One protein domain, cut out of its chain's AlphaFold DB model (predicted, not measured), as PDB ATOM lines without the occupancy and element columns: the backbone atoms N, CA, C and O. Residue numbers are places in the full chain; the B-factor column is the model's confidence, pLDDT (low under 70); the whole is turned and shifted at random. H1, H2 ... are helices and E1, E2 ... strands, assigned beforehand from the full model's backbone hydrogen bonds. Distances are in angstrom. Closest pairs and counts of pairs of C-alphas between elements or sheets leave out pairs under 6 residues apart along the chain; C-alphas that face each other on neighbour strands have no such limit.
ATOM      1  N   THR A   8      19.578 -47.372  13.551       92.19
ATOM      2  CA  THR A   8      20.435 -48.527  13.261       92.19
ATOM      3  C   THR A   8      20.663 -48.632  11.762       92.19
ATOM      4  O   THR A   8      19.719 -48.521  10.981       92.19
ATOM      5  N   LEU A   9      21.906 -48.878  11.351       92.12
ATOM      6  CA  LEU A   9      22.248 -49.165   9.961       92.12
ATOM      7  C   LEU A   9      22.351 -50.676   9.763       92.12
ATOM      8  O   LEU A   9      23.000 -51.362  10.553       92.12
ATOM      9  N   ARG A  10      21.732 -51.199   8.704       95.44
ATOM     10  CA  ARG A  10      21.859 -52.612   8.326       95.44
ATOM     11  C   ARG A  10      21.806 -52.800   6.809       95.44
ATOM     12  O   ARG A  10      21.226 -51.953   6.128       95.44
ATOM     13  N   PRO A  11      22.342 -53.909   6.273       95.75
ATOM     14  CA  PRO A  11      22.097 -54.289   4.887       95.75
ATOM     15  C   PRO A  11      20.594 -54.393   4.596       95.75
ATOM     16  O   PRO A  11      19.817 -54.854   5.444       95.75
ATOM     17  N   ALA A  12      20.193 -53.949   3.407       95.31
ATOM     18  CA  ALA A  12      18.849 -54.157   2.893       95.31
ATOM     19  C   ALA A  12      18.650 -55.629   2.517       95.31
ATOM     20  O   ALA A  12      19.575 -56.306   2.067       95.31
ATOM     21  N   VAL A  13      17.427 -56.115   2.678       94.88
ATOM     22  CA  VAL A  13      16.997 -57.444   2.234       94.88
ATOM     23  C   VAL A  13      15.836 -57.317   1.251       94.88
ATOM     24  O   VAL A  13      15.186 -56.278   1.174       94.88
ATOM     25  N   VAL A  14      15.525 -58.386   0.515       93.31
ATOM     26  CA  VAL A  14      14.451 -58.383  -0.501       93.31
ATOM     27  C   VAL A  14      13.090 -57.970   0.082       93.31
ATOM     28  O   VAL A  14      12.311 -57.288  -0.577       93.31
ATOM     29  N   SER A  15      12.800 -58.300   1.344       95.25
ATOM     30  CA  SER A  15      11.554 -57.859   1.988       95.25
ATOM     31  C   SER A  15      11.472 -56.344   2.222       95.25
ATOM     32  O   SER A  15      10.380 -55.835   2.457       95.25
ATOM     33  N   ASP A  16      12.591 -55.615   2.154       96.31
ATOM     34  CA  ASP A  16      12.628 -54.160   2.337       96.31
ATOM     35  C   ASP A  16      12.243 -53.387   1.070       96.31
ATOM     36  O   ASP A  16      11.913 -52.207   1.173       96.31
ATOM     37  N   VAL A  17      12.267 -54.030  -0.110       95.88
ATOM     38  CA  VAL A  17      12.104 -53.401  -1.437       95.88
ATOM     39  C   VAL A  17      10.979 -52.374  -1.439       95.88
ATOM     40  O   VAL A  17      11.203 -51.218  -1.785       95.88
ATOM     41  N   ARG A  18       9.779 -52.768  -0.991       96.31
ATOM     42  CA  ARG A  18       8.606 -51.888  -1.015       96.31
ATOM     43  C   ARG A  18       8.810 -50.625  -0.181       96.31
ATOM     44  O   ARG A  18       8.538 -49.529  -0.657       96.31
ATOM     45  N   VAL A  19       9.310 -50.781   1.043       96.19
ATOM     46  CA  VAL A  19       9.520 -49.657   1.964       96.19
ATOM     47  C   VAL A  19      10.631 -48.744   1.445       96.19
ATOM     48  O   VAL A  19      10.506 -47.524   1.496       96.19
ATOM     49  N   VAL A  20      11.695 -49.322   0.887       94.69
ATOM     50  CA  VAL A  20      12.797 -48.579   0.264       94.69
ATOM     51  C   VAL A  20      12.303 -47.750  -0.924       94.69
ATOM     52  O   VAL A  20      12.650 -46.572  -1.030       94.69
ATOM     53  N   THR A  21      11.460 -48.329  -1.785       94.69
ATOM     54  CA  THR A  21      10.817 -47.609  -2.892       94.69
ATOM     55  C   THR A  21       9.986 -46.436  -2.383       94.69
ATOM     56  O   THR A  21      10.152 -45.315  -2.867       94.69
ATOM     57  N   ASP A  22       9.129 -46.671  -1.387       95.19
ATOM     58  CA  ASP A  22       8.229 -45.651  -0.850       95.19
ATOM     59  C   ASP A  22       9.019 -44.478  -0.236       95.19
ATOM     60  O   ASP A  22       8.740 -43.317  -0.542       95.19
ATOM     61  N   VAL A  23      10.062 -44.763   0.555       93.69
ATOM     62  CA  VAL A  23      10.946 -43.746   1.159       93.69
ATOM     63  C   VAL A  23      11.676 -42.931   0.090       93.69
ATOM     64  O   VAL A  23      11.686 -41.697   0.151       93.69
ATOM     65  N   MET A  24      12.259 -43.593  -0.913       89.00
ATOM     66  CA  MET A  24      12.985 -42.924  -1.995       89.00
ATOM     67  C   MET A  24      12.066 -41.998  -2.801       89.00
ATOM     68  O   MET A  24      12.411 -40.841  -3.059       89.00
ATOM     69  N   LEU A  25      10.886 -42.487  -3.190       91.12
ATOM     70  CA  LEU A  25       9.926 -41.713  -3.974       91.12
ATOM     71  C   LEU A  25       9.331 -40.560  -3.166       91.12
ATOM     72  O   LEU A  25       9.199 -39.466  -3.714       91.12
ATOM     73  N   ALA A  26       9.005 -40.770  -1.888       89.62
ATOM     74  CA  ALA A  26       8.505 -39.714  -1.010       89.62
ATOM     75  C   ALA A  26       9.537 -38.587  -0.862       89.62
ATOM     76  O   ALA A  26       9.213 -37.426  -1.119       89.62
ATOM     77  N   SER A  27      10.793 -38.934  -0.555       87.62
ATOM     78  CA  SER A  27      11.898 -37.974  -0.457       87.62
ATOM     79  C   SER A  27      12.081 -37.189  -1.760       87.62
ATOM     80  O   SER A  27      12.085 -35.956  -1.755       87.62
ATOM     81  N   ARG A  28      12.131 -37.885  -2.905       87.06
ATOM     82  CA  ARG A  28      12.292 -37.257  -4.224       87.06
ATOM     83  C   ARG A  28      11.132 -36.322  -4.567       87.06
ATOM     84  O   ARG A  28      11.377 -35.199  -4.995       87.06
ATOM     85  N   LYS A  29       9.883 -36.761  -4.384       87.56
ATOM     86  CA  LYS A  29       8.682 -35.958  -4.680       87.56
ATOM     87  C   LYS A  29       8.603 -34.712  -3.796       87.56
ATOM     88  O   LYS A  29       8.168 -33.666  -4.265       87.56
ATOM     89  N   GLN A  30       9.040 -34.817  -2.542       88.94
ATOM     90  CA  GLN A  30       9.012 -33.710  -1.591       88.94
ATOM     91  C   GLN A  30      10.143 -32.700  -1.818       88.94
ATOM     92  O   GLN A  30       9.904 -31.497  -1.748       88.94
ATOM     93  N   LEU A  31      11.368 -33.170  -2.076       86.00
ATOM     94  CA  LEU A  31      12.559 -32.314  -2.148       86.00
ATOM     95  C   LEU A  31      12.891 -31.844  -3.567       86.00
ATOM     96  O   LEU A  31      13.565 -30.830  -3.733       86.00
ATOM     97  N   LEU A  32      12.400 -32.544  -4.593       87.56
ATOM     98  CA  LEU A  32      12.607 -32.208  -6.002       87.56
ATOM     99  C   LEU A  32      11.273 -32.074  -6.764       87.56
ATOM    100  O   LEU A  32      11.127 -32.665  -7.836       87.56
ATOM    101  N   PRO A  33      10.293 -31.283  -6.276       83.44
ATOM    102  CA  PRO A  33       8.966 -31.185  -6.898       83.44
ATOM    103  C   PRO A  33       8.997 -30.589  -8.316       83.44
ATOM    104  O   PRO A  33       8.059 -30.759  -9.087       83.44
ATOM    105  N   PHE A  34      10.078 -29.889  -8.668       78.94
ATOM    106  CA  PHE A  34      10.295 -29.301  -9.990       78.94
ATOM    107  C   PHE A  34      10.937 -30.272 -10.994       78.94
ATOM    108  O   PHE A  34      10.994 -29.963 -12.184       78.94
ATOM    109  N   ALA A  35      11.460 -31.415 -10.543       80.44
ATOM    110  CA  ALA A  35      12.129 -32.381 -11.402       80.44
ATOM    111  C   ALA A  35      11.113 -33.408 -11.933       80.44
ATOM    112  O   ALA A  35      10.492 -34.111 -11.133       80.44
ATOM    113  N   PRO A  36      10.956 -33.558 -13.262       79.50
ATOM    114  CA  PRO A  36      10.062 -34.562 -13.825       79.50
ATOM    115  C   PRO A  36      10.411 -35.982 -13.352       79.50
ATOM    116  O   PRO A  36      11.580 -36.385 -13.326       79.50
ATOM    117  N   LEU A  37       9.384 -36.757 -13.000       79.19
ATOM    118  CA  LEU A  37       9.508 -38.198 -12.794       79.19
ATOM    119  C   LEU A  37       9.435 -38.883 -14.159       79.19
ATOM    120  O   LEU A  37       8.378 -38.935 -14.779       79.19
ATOM    121  N   VAL A  38      10.582 -39.366 -14.634       81.75
ATOM    122  CA  VAL A  38      10.704 -40.067 -15.923       81.75
ATOM    123  C   VAL A  38      10.156 -41.499 -15.839       81.75
ATOM    124  O   VAL A  38       9.679 -42.035 -16.835       81.75
ATOM    125  N   HIS A  39      10.165 -42.094 -14.642       83.31
ATOM    126  CA  HIS A  39       9.687 -43.452 -14.380       83.31
ATOM    127  C   HIS A  39       8.461 -43.425 -13.472       83.31
ATOM    128  O   HIS A  39       8.368 -42.591 -12.568       83.31
ATOM    129  N   SER A  40       7.529 -44.349 -13.714       90.38
ATOM    130  CA  SER A  40       6.410 -44.587 -12.805       90.38
ATOM    131  C   SER A  40       6.908 -45.187 -11.489       90.38
ATOM    132  O   SER A  40       7.955 -45.832 -11.442       90.38
ATOM    133  N   ASP A  41       6.121 -45.026 -10.426       92.38
ATOM    134  CA  ASP A  41       6.417 -45.627  -9.121       92.38
ATOM    135  C   ASP A  41       6.597 -47.160  -9.223       92.38
ATOM    136  O   ASP A  41       7.479 -47.726  -8.584       92.38
ATOM    137  N   GLU A  42       5.811 -47.824 -10.081       93.69
ATOM    138  CA  GLU A  42       5.920 -49.266 -10.355       93.69
ATOM    139  C   GLU A  42       7.229 -49.634 -11.069       93.69
ATOM    140  O   GLU A  42       7.874 -50.616 -10.708       93.69
ATOM    141  N   ALA A  43       7.667 -48.832 -12.045       88.25
ATOM    142  CA  ALA A  43       8.945 -49.057 -12.716       88.25
ATOM    143  C   ALA A  43      10.125 -48.921 -11.739       88.25
ATOM    144  O   ALA A  43      11.050 -49.729 -11.775       88.25
ATOM    145  N   VAL A  44      10.060 -47.952 -10.819       89.56
ATOM    146  CA  VAL A  44      11.067 -47.780  -9.761       89.56
ATOM    147  C   VAL A  44      11.046 -48.951  -8.776       89.56
ATOM    148  O   VAL A  44      12.108 -49.434  -8.389       89.56
ATOM    149  N   PHE A  45       9.863 -49.443  -8.392       93.50
ATOM    150  CA  PHE A  45       9.734 -50.639  -7.553       93.50
ATOM    151  C   PHE A  45      10.406 -51.857  -8.196       93.50
ATOM    152  O   PHE A  45      11.239 -52.502  -7.560       93.50
ATOM    153  N   ASN A  46      10.083 -52.142  -9.462       91.19
ATOM    154  CA  ASN A  46      10.636 -53.288 -10.185       91.19
ATOM    155  C   ASN A  46      12.159 -53.187 -10.298       91.19
ATOM    156  O   ASN A  46      12.856 -54.157 -10.020       91.19
ATOM    157  N   TRP A  47      12.689 -52.000 -10.594       89.56
ATOM    158  CA  TRP A  47      14.133 -51.784 -10.621       89.56
ATOM    159  C   TRP A  47      14.808 -52.030  -9.262       89.56
ATOM    160  O   TRP A  47      15.842 -52.695  -9.191       89.56
ATOM    161  N   ILE A  48      14.225 -51.535  -8.166       90.38
ATOM    162  CA  ILE A  48      14.787 -51.759  -6.825       90.38
ATOM    163  C   ILE A  48      14.790 -53.254  -6.479       90.38
ATOM    164  O   ILE A  48      15.767 -53.753  -5.918       90.38
ATOM    165  N   ASN A  49      13.704 -53.951  -6.827       93.00
ATOM    166  CA  ASN A  49      13.509 -55.374  -6.575       93.00
ATOM    167  C   ASN A  49      14.467 -56.262  -7.374       93.00
ATOM    168  O   ASN A  49      15.026 -57.210  -6.831       93.00
ATOM    169  N   GLU A  50      14.610 -55.979  -8.665       88.12
ATOM    170  CA  GLU A  50      15.298 -56.857  -9.613       88.12
ATOM    171  C   GLU A  50      16.789 -56.540  -9.731       88.12
ATOM    172  O   GLU A  50      17.564 -57.428 -10.074       88.12
ATOM    173  N   TYR A  51      17.201 -55.306  -9.424       85.69
ATOM    174  CA  TYR A  51      18.556 -54.837  -9.707       85.69
ATOM    175  C   TYR A  51      19.246 -54.160  -8.520       85.69
ATOM    176  O   TYR A  51      20.331 -54.583  -8.120       85.69
ATOM    177  N   LEU A  52      18.640 -53.130  -7.916       87.19
ATOM    178  CA  LEU A  52      19.337 -52.331  -6.897       87.19
ATOM    179  C   LEU A  52      19.720 -53.170  -5.673       87.19
ATOM    180  O   LEU A  52      20.888 -53.228  -5.312       87.19
ATOM    181  N   ILE A  53      18.750 -53.821  -5.027       90.50
ATOM    182  CA  ILE A  53      19.020 -54.618  -3.822       90.50
ATOM    183  C   ILE A  53      19.807 -55.903  -4.142       90.50
ATOM    184  O   ILE A  53      20.716 -56.219  -3.376       90.50
ATOM    185  N   PRO A  54      19.520 -56.642  -5.233       88.81
ATOM    186  CA  PRO A  54      20.282 -57.847  -5.567       88.81
ATOM    187  C   PRO A  54      21.727 -57.603  -6.022       88.81
ATOM    188  O   PRO A  54      22.602 -58.380  -5.649       88.81
ATOM    189  N   CYS A  55      21.984 -56.567  -6.833       83.94
ATOM    190  CA  CYS A  55      23.299 -56.353  -7.451       83.94
ATOM    191  C   CYS A  55      24.196 -55.369  -6.675       83.94
ATOM    192  O   CYS A  55      25.395 -55.335  -6.927       83.94
ATOM    193  N   HIS A  56      23.649 -54.537  -5.777       82.50
ATOM    194  CA  HIS A  56      24.406 -53.465  -5.115       82.50
ATOM    195  C   HIS A  56      24.421 -53.618  -3.600       82.50
ATOM    196  O   HIS A  56      23.534 -54.209  -2.980       82.50
ATOM    197  N   ARG A  57      25.410 -52.986  -2.965       88.56
ATOM    198  CA  ARG A  57      25.454 -52.881  -1.511       88.56
ATOM    199  C   ARG A  57      24.513 -51.776  -1.060       88.56
ATOM    200  O   ARG A  57      24.872 -50.599  -1.034       88.56
ATOM    201  N   VAL A  58      23.305 -52.166  -0.673       90.94
ATOM    202  CA  VAL A  58      22.301 -51.248  -0.131       90.94
ATOM    203  C   VAL A  58      22.281 -51.337   1.392       90.94
ATOM    204  O   VAL A  58      22.084 -52.405   1.967       90.94
ATOM    205  N   THR A  59      22.473 -50.202   2.058       93.88
ATOM    206  CA  THR A  59      22.326 -50.044   3.511       93.88
ATOM    207  C   THR A  59      21.071 -49.234   3.797       93.88
ATOM    208  O   THR A  59      20.879 -48.172   3.210       93.88
ATOM    209  N   VAL A  60      20.226 -49.701   4.712       94.44
ATOM    210  CA  VAL A  60      19.046 -48.971   5.185       94.44
ATOM    211  C   VAL A  60      19.283 -48.410   6.581       94.44
ATOM    212  O   VAL A  60      19.895 -49.060   7.431       94.44
ATOM    213  N   ALA A  61      18.775 -47.202   6.809       92.44
ATOM    214  CA  ALA A  61      18.676 -46.595   8.125       92.44
ATOM    215  C   ALA A  61      17.305 -46.923   8.719       92.44
ATOM    216  O   ALA A  61      16.277 -46.607   8.117       92.44
ATOM    217  N   VAL A  62      17.299 -47.571   9.882       92.56
ATOM    218  CA  VAL A  62      16.090 -47.990  10.592       92.56
ATOM    219  C   VAL A  62      15.960 -47.186  11.875       92.56
ATOM    220  O   VAL A  62      16.819 -47.273  12.750       92.56
ATOM    221  N   GLU A  63      14.869 -46.439  11.988       89.00
ATOM    222  CA  GLU A  63      14.450 -45.763  13.209       89.00
ATOM    223  C   GLU A  63      13.359 -46.593  13.877       89.00
ATOM    224  O   GLU A  63      12.304 -46.828  13.286       89.00
ATOM    225  N   ASN A  64      13.610 -47.064  15.101       85.94
ATOM    226  CA  ASN A  64      12.733 -47.992  15.819       85.94
ATOM    227  C   ASN A  64      12.499 -49.296  15.020       85.94
ATOM    228  O   ASN A  64      13.248 -50.260  15.167       85.94
ATOM    229  N   THR A  65      11.499 -49.328  14.140       86.19
ATOM    230  CA  THR A  65      11.187 -50.454  13.239       86.19
ATOM    231  C   THR A  65      10.952 -50.023  11.791       86.19
ATOM    232  O   THR A  65      10.648 -50.860  10.940       86.19
ATOM    233  N   GLN A  66      11.094 -48.732  11.495       90.75
ATOM    234  CA  GLN A  66      10.773 -48.148  10.204       90.75
ATOM    235  C   GLN A  66      12.045 -47.768   9.457       90.75
ATOM    236  O   GLN A  66      12.940 -47.127  10.002       90.75
ATOM    237  N   ILE A  67      12.122 -48.151   8.186       94.12
ATOM    238  CA  ILE A  67      13.171 -47.650   7.301       94.12
ATOM    239  C   ILE A  67      12.863 -46.183   7.000       94.12
ATOM    240  O   ILE A  67      11.776 -45.863   6.523       94.12
ATOM    241  N   VAL A  68      13.825 -45.310   7.280       93.56
ATOM    242  CA  VAL A  68      13.720 -43.852   7.084       93.56
ATOM    243  C   VAL A  68      14.690 -43.328   6.028       93.56
ATOM    244  O   VAL A  68      14.589 -42.183   5.597       93.56
ATOM    245  N   GLY A  69      15.616 -44.168   5.567       88.31
ATOM    246  CA  GLY A  69      16.567 -43.818   4.524       88.31
ATOM    247  C   GLY A  69      17.289 -45.035   3.968       88.31
ATOM    248  O   GLY A  69      17.284 -46.114   4.565       88.31
ATOM    249  N   LEU A  70      17.929 -44.839   2.822       92.31
ATOM    250  CA  LEU A  70      18.793 -45.823   2.189       92.31
ATOM    251  C   LEU A  70      20.072 -45.154   1.674       92.31
ATOM    252  O   LEU A  70      20.079 -43.964   1.363       92.31
ATOM    253  N   CYS A  71      21.123 -45.944   1.527       88.44
ATOM    254  CA  CYS A  71      22.324 -45.616   0.776       88.44
ATOM    255  C   CYS A  71      22.665 -46.825  -0.093       88.44
ATOM    256  O   CYS A  71      22.757 -47.938   0.426       88.44
ATOM    257  N   ALA A  72      22.810 -46.622  -1.398       85.38
ATOM    258  CA  ALA A  72      23.230 -47.660  -2.327       85.38
ATOM    259  C   ALA A  72      24.640 -47.345  -2.816       85.38
ATOM    260  O   ALA A  72      24.920 -46.211  -3.208       85.38
ATOM    261  N   LEU A  73      25.508 -48.350  -2.768       80.38
ATOM    262  CA  LEU A  73      26.875 -48.272  -3.254       80.38
ATOM    263  C   LEU A  73      27.048 -49.258  -4.408       80.38
ATOM    264  O   LEU A  73      26.709 -50.436  -4.254       80.38
ATOM    265  N   SER A  74      27.592 -48.798  -5.532       70.56
ATOM    266  CA  SER A  74      28.197 -49.703  -6.507       70.56
ATOM    267  C   SER A  74      29.600 -50.068  -6.038       70.56
ATOM    268  O   SER A  74      30.291 -49.267  -5.405       70.56
ATOM    269  N   GLU A  75      29.995 -51.316  -6.262       66.19
ATOM    270  CA  GLU A  75      31.316 -51.802  -5.881       66.19
ATOM    271  C   GLU A  75      32.202 -51.925  -7.101       66.19
ATOM    272  O   GLU A  75      31.869 -52.626  -8.052       66.19
ATOM    273  N   GLN A  76      33.371 -51.296  -7.025       60.00
ATOM    274  CA  GLN A  76      34.441 -51.511  -7.982       60.00
ATOM    275  C   GLN A  76      35.773 -51.598  -7.236       60.00
ATOM    276  O   GLN A  76      36.088 -50.747  -6.404       60.00
ATOM    277  N   ASP A  77      36.524 -52.674  -7.490       58.81
ATOM    278  CA  ASP A  77      37.849 -52.939  -6.910       58.81
ATOM    279  C   ASP A  77      37.907 -52.821  -5.370       58.81
ATOM    280  O   ASP A  77      38.875 -52.338  -4.786       58.81
ATOM    281  N   GLY A  78      36.840 -53.260  -4.687       56.22
ATOM    282  CA  GLY A  78      36.739 -53.236  -3.221       56.22
ATOM    283  C   GLY A  78      36.388 -51.870  -2.618       56.22
ATOM    284  O   GLY A  78      36.326 -51.752  -1.394       56.22
ATOM    285  N   THR A  79      36.116 -50.861  -3.450       50.06
ATOM    286  CA  THR A  79      35.673 -49.527  -3.026       50.06
ATOM    287  C   THR A  79      34.197 -49.327  -3.372       50.06
ATOM    288  O   THR A  79      33.767 -49.623  -4.485       50.06
ATOM    289  N   GLY A  80      33.411 -48.844  -2.404       53.56
ATOM    290  CA  GLY A  80      31.993 -48.538  -2.590       53.56
ATOM    291  C   GLY A  80      31.782 -47.085  -3.012       53.56
ATOM    292  O   GLY A  80      32.247 -46.177  -2.324       53.56
ATOM    293  N   TRP A  81      31.041 -46.862  -4.094       56.75
ATOM    294  CA  TRP A  81      30.763 -45.539  -4.651       56.75
ATOM    295  C   TRP A  81      29.272 -45.230  -4.605       56.75
ATOM    296  O   TRP A  81      28.448 -46.050  -5.003       56.75
ATOM    297  N   ILE A  82      28.906 -44.038  -4.119       58.06
ATOM    298  CA  ILE A  82      27.514 -43.572  -4.158       58.06
ATOM    299  C   ILE A  82      27.216 -43.135  -5.592       58.06
ATOM    300  O   ILE A  82      27.363 -41.966  -5.948       58.06
ATOM    301  N   GLU A  83      26.796 -44.074  -6.429       58.09
ATOM    302  CA  GLU A  83      26.301 -43.751  -7.759       58.09
ATOM    303  C   GLU A  83      24.833 -43.330  -7.667       58.09
ATOM    304  O   GLU A  83      23.906 -44.137  -7.583       58.09
ATOM    305  N   HIS A  84      24.601 -42.018  -7.657       51.44
ATOM    306  CA  HIS A  84      23.265 -41.455  -7.793       51.44
ATOM    307  C   HIS A  84      23.299 -40.219  -8.706       51.44
ATOM    308  O   HIS A  84      24.221 -39.413  -8.644       51.44
ATOM    309  N   HIS A  85      22.265 -40.054  -9.540       52.81
ATOM    310  CA  HIS A  85      21.997 -38.859 -10.365       52.81
ATOM    311  C   HIS A  85      22.780 -38.655 -11.680       52.81
ATOM    312  O   HIS A  85      23.219 -37.546 -11.975       52.81
ATOM    313  N   GLY A  86      22.839 -39.660 -12.560       51.72
ATOM    314  CA  GLY A  86      23.219 -39.429 -13.970       51.72
ATOM    315  C   GLY A  86      24.706 -39.145 -14.190       51.72
ATOM    316  O   GLY A  86      25.101 -38.614 -15.232       51.72
ATOM    317  N   PHE A  87      25.521 -39.514 -13.211       55.19
ATOM    318  CA  PHE A  87      26.963 -39.591 -13.315       55.19
ATOM    319  C   PHE A  87      27.367 -41.052 -13.178       55.19
ATOM    320  O   PHE A  87      26.790 -41.771 -12.369       55.19
ATOM    321  N   VAL A  88      28.353 -41.464 -13.963       58.00
ATOM    322  CA  VAL A  88      29.049 -42.735 -13.755       58.00
ATOM    323  C   VAL A  88      30.507 -42.466 -13.480       58.00
ATOM    324  O   VAL A  88      31.060 -41.470 -13.974       58.00
ATOM    325  N   ALA A  89      31.131 -43.361 -12.729       63.47
ATOM    326  CA  ALA A  89      32.573 -43.369 -12.627       63.47
ATOM    327  C   ALA A  89      33.185 -43.651 -14.011       63.47
ATOM    328  O   ALA A  89      32.972 -44.696 -14.622       63.47
ATOM    329  N   ALA A  90      33.912 -42.676 -14.549       71.38
ATOM    330  CA  ALA A  90      34.597 -42.781 -15.833       71.38
ATOM    331  C   ALA A  90      36.053 -43.231 -15.677       71.38
ATOM    332  O   ALA A  90      36.609 -43.815 -16.605       71.38
ATOM    333  N   ALA A  91      36.673 -42.924 -14.538       72.44
ATOM    334  CA  ALA A  91      38.011 -43.373 -14.193       72.44
ATOM    335  C   ALA A  91      38.211 -43.325 -12.676       72.44
ATOM    336  O   ALA A  91      37.736 -42.398 -12.018       72.44
ATOM    337  N   PHE A  92      38.957 -44.300 -12.167       78.88
ATOM    338  CA  PHE A  92      39.435 -44.370 -10.790       78.88
ATOM    339  C   PHE A  92      40.931 -44.079 -10.793       78.88
ATOM    340  O   PHE A  92      41.636 -44.452 -11.736       78.88
ATOM    341  N   SER A  93      41.413 -43.410  -9.757       77.31
ATOM    342  CA  SER A  93      42.816 -43.054  -9.605       77.31
ATOM    343  C   SER A  93      43.242 -43.252  -8.152       77.31
ATOM    344  O   SER A  93      42.449 -43.107  -7.225       77.31
ATOM    345  N   ASP A  94      44.504 -43.633  -7.956       81.06
ATOM    346  CA  ASP A  94      45.118 -43.832  -6.639       81.06
ATOM    347  C   ASP A  94      45.563 -42.513  -5.982       81.06
ATOM    348  O   ASP A  94      46.156 -42.527  -4.903       81.06
ATOM    349  N   GLY A  95      45.276 -41.378  -6.624       82.75
ATOM    350  CA  GLY A  95      45.661 -40.045  -6.178       82.75
ATOM    351  C   GLY A  95      47.034 -39.597  -6.662       82.75
ATOM    352  O   GLY A  95      47.411 -38.452  -6.434       82.75
ATOM    353  N   SER A  96      47.781 -40.438  -7.388       85.75
ATOM    354  CA  SER A  96      49.113 -40.075  -7.902       85.75
ATOM    355  C   SER A  96      49.104 -38.900  -8.887       85.75
ATOM    356  O   SER A  96      50.151 -38.307  -9.149       85.75
ATOM    357  N   ASN A  97      47.937 -38.562  -9.438       82.19
ATOM    358  CA  ASN A  97      47.759 -37.501 -10.424       82.19
ATOM    359  C   ASN A  97      47.025 -36.255  -9.893       82.19
ATOM    360  O   ASN A  97      46.815 -35.325 -10.673       82.19
ATOM    361  N   ASN A  98      46.641 -36.228  -8.613       78.00
ATOM    362  CA  ASN A  98      45.940 -35.101  -8.003       78.00
ATOM    363  C   ASN A  98      46.781 -34.449  -6.892       78.00
ATOM    364  O   ASN A  98      47.740 -35.027  -6.386       78.00
ATOM    365  N   GLU A  99      46.453 -33.202  -6.549       79.88
ATOM    366  CA  GLU A  99      47.230 -32.397  -5.591       79.88
ATOM    367  C   GLU A  99      47.115 -32.903  -4.144       79.88
ATOM    368  O   GLU A  99      48.009 -32.670  -3.334       79.88
ATOM    369  N   GLU A 100      46.034 -33.616  -3.832       82.62
ATOM    370  CA  GLU A 100      45.733 -34.131  -2.493       82.62
ATOM    371  C   GLU A 100      46.436 -35.471  -2.207       82.62
ATOM    372  O   GLU A 100      46.551 -35.877  -1.051       82.62
ATOM    373  N   GLY A 101      46.923 -36.171  -3.240       84.88
ATOM    374  CA  GLY A 101      47.606 -37.458  -3.108       84.88
ATOM    375  C   GLY A 101      46.714 -38.576  -2.559       84.88
ATOM    376  O   GLY A 101      47.223 -39.519  -1.953       84.88
ATOM    377  N   VAL A 102      45.393 -38.458  -2.721       71.06
ATOM    378  CA  VAL A 102      44.403 -39.414  -2.202       71.06
ATOM    379  C   VAL A 102      43.575 -40.027  -3.330       71.06
ATOM    380  O   VAL A 102      43.314 -39.337  -4.320       71.06
ATOM    381  N   PRO A 103      43.128 -41.292  -3.184       80.75
ATOM    382  CA  PRO A 103      42.295 -41.946  -4.184       80.75
ATOM    383  C   PRO A 103      41.055 -41.130  -4.545       80.75
ATOM    384  O   PRO A 103      40.346 -40.631  -3.667       80.75
ATOM    385  N   ASP A 104      40.780 -41.027  -5.839       79.69
ATOM    386  CA  ASP A 104      39.702 -40.214  -6.386       79.69
ATOM    387  C   ASP A 104      39.027 -40.856  -7.603       79.69
ATOM    388  O   ASP A 104      39.502 -41.832  -8.191       79.69
ATOM    389  N   VAL A 105      37.862 -40.304  -7.965       74.06
ATOM    390  CA  VAL A 105      37.058 -40.752  -9.106       74.06
ATOM    391  C   VAL A 105      36.636 -39.588  -9.971       74.06
ATOM    392  O   VAL A 105      36.027 -38.619  -9.512       74.06
ATOM    393  N   LEU A 106      36.884 -39.743 -11.268       79.25
ATOM    394  CA  LEU A 106      36.339 -38.873 -12.288       79.25
ATOM    395  C   LEU A 106      34.922 -39.326 -12.632       79.25
ATOM    396  O   LEU A 106      34.729 -40.363 -13.263       79.25
ATOM    397  N   TYR A 107      33.937 -38.503 -12.297       66.31
ATOM    398  CA  TYR A 107      32.557 -38.716 -12.716       66.31
ATOM    399  C   TYR A 107      32.277 -38.053 -14.063       66.31
ATOM    400  O   TYR A 107      32.529 -36.861 -14.256       66.31
ATOM    401  N   ARG A 108      31.696 -38.803 -15.004       65.19
ATOM    402  CA  ARG A 108      31.177 -38.247 -16.259       65.19
ATOM    403  C   ARG A 108      29.662 -38.165 -16.193       65.19
ATOM    404  O   ARG A 108      28.994 -39.161 -15.938       65.19
ATOM    405  N   ARG A 109      29.119 -36.981 -16.494       55.97
ATOM    406  CA  ARG A 109      27.675 -36.806 -16.677       55.97
ATOM    407  C   ARG A 109      27.237 -37.515 -17.955       55.97
ATOM    408  O   ARG A 109      27.738 -37.176 -19.031       55.97
ATOM    409  N   PHE A 110      26.274 -38.424 -17.875       57.22
ATOM    410  CA  PHE A 110      25.600 -38.909 -19.075       57.22
ATOM    411  C   PHE A 110      24.534 -37.909 -19.518       57.22
ATOM    412  O   PHE A 110      23.749 -37.399 -18.719       57.22
ATOM    413  N   SER A 111      24.519 -37.599 -20.815       41.50
ATOM    414  CA  SER A 111      23.362 -36.942 -21.421       41.50
ATOM    415  C   SER A 111      22.209 -37.946 -21.452       41.50
ATOM    416  O   SER A 111      22.431 -39.132 -21.695       41.50
ATOM    417  N   THR A 112      21.005 -37.464 -21.179       44.84
ATOM    418  CA  THR A 112      19.799 -38.141 -20.669       44.84
ATOM    419  C   THR A 112      19.183 -39.265 -21.531       44.84
ATOM    420  O   THR A 112      17.999 -39.548 -21.391       44.84
ATOM    421  N   HIS A 113      19.936 -39.925 -22.416       43.12
ATOM    422  CA  HIS A 113      19.404 -40.905 -23.371       43.12
ATOM    423  C   HIS A 113      20.070 -42.288 -23.386       43.12
ATOM    424  O   HIS A 113      19.591 -43.133 -24.136       43.12
ATOM    425  N   LEU A 114      21.124 -42.562 -22.601       44.72
ATOM    426  CA  LEU A 114      21.845 -43.846 -22.723       44.72
ATOM    427  C   LEU A 114      22.019 -44.672 -21.441       44.72
ATOM    428  O   LEU A 114      22.356 -45.845 -21.547       44.72
ATOM    429  N   PHE A 115      21.775 -44.109 -20.257       43.69
ATOM    430  CA  PHE A 115      21.779 -44.878 -19.012       43.69
ATOM    431  C   PHE A 115      20.596 -44.452 -18.155       43.69
ATOM    432  O   PHE A 115      20.648 -43.481 -17.400       43.69
ATOM    433  N   ASP A 116      19.493 -45.156 -18.353       53.78
ATOM    434  CA  ASP A 116      18.425 -45.195 -17.379       53.78
ATOM    435  C   ASP A 116      18.806 -46.300 -16.383       53.78
ATOM    436  O   ASP A 116      18.878 -47.460 -16.791       53.78
ATOM    437  N   PRO A 117      19.098 -45.977 -15.110       52.09
ATOM    438  CA  PRO A 117      19.434 -46.996 -14.127       52.09
ATOM    439  C   PRO A 117      18.304 -48.025 -13.990       52.09
ATOM    440  O   PRO A 117      18.618 -49.195 -13.823       52.09
ATOM    441  N   CYS A 118      17.030 -47.651 -14.200       49.00
ATOM    442  CA  CYS A 118      15.903 -48.594 -14.283       49.00
ATOM    443  C   CYS A 118      15.942 -49.519 -15.514       49.00
ATOM    444  O   CYS A 118      15.271 -50.548 -15.517       49.00
ATOM    445  N   ASN A 119      16.727 -49.194 -16.543       50.75
ATOM    446  CA  ASN A 119      17.003 -50.052 -17.699       50.75
ATOM    447  C   ASN A 119      18.323 -50.833 -17.583       50.75
ATOM    448  O   ASN A 119      18.617 -51.624 -18.481       50.75
ATOM    449  N   ALA A 120      19.108 -50.655 -16.515       55.47
ATOM    450  CA  ALA A 120      20.224 -51.550 -16.225       55.47
ATOM    451  C   ALA A 120      19.641 -52.928 -15.869       55.47
ATOM    452  O   ALA A 120      19.017 -53.106 -14.826       55.47
TER     453      ALA A 120
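What this domain is: This is residues 8 to 120 of the 123 residues of an uncharacterized protein of Photobacterium proteolyticum (UniProt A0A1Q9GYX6). A curled antiparallel sheet, E1 E2 E3 E4, has H1 across one face, while H2 packs on H1 and grazes the sheet with one end. A separate hairpin, E5 and E6, forms a second, smaller lobe beyond E4. The printed part has 113 residues, running E1 H1 H2 E2 E3 E4 E5 E6, of mixed class. It is only just compact, close to loose, with a radius of gyration of the C-alphas of 15.7 A and spans of 43 by 35 by 25 A.

Where its parts are: E1 is residues 8 to 11, from C-alpha 8 at (20.435, -48.527, 13.261); E2 is 57 to 63, E3 66 to 76, 30.0 A long, and E4 79 to 81. H1 is residues 14 to 31, 26.2 A, and H2 41 to 55, 20.1 A. E5 is residues 87 to 93 and E6 104 to 109, ending at C-alpha 109 (27.675, -36.806, -16.677).

How they stand to each other: E2, E3 and E4 form a meander, each strand the antiparallel neighbour of the one before. N 10 and O 60 of E1 and E2 are 3.1 A apart, N 59 and O 71 of E2 and E3 2.8 A, and N 74 and O 81 of E3 and E4 2.9 A. E3 bends by 54 degrees at residue 69. H1 is on the sheet at a height of 8.1 A, over E3; the closest C-alphas, Val 23 and Val 68, are 6.5 A apart. H1 and H2 touch, C-alphas 21 and 45 being closest at 5.7 A, at a steep tilt of 53 degrees, opposite ways. O i to N i+4 pairs within hydrogen-bond range are 12 of 14 in H1 and 8 of 11 in H2. In the hairpin E5 and E6, N 90 and O 106 are 2.8 A apart; E4 and E5 are only just apart, closest at 8.5 A.

The domain as a whole: The C-alphas farthest apart, Thr 65 and Asn 97, are 45.4 A apart. The printed part has no cut and no long link; residues 30 to 36 stand free. Residues 75 to 89 and 107 to 120 have pLDDT under 70.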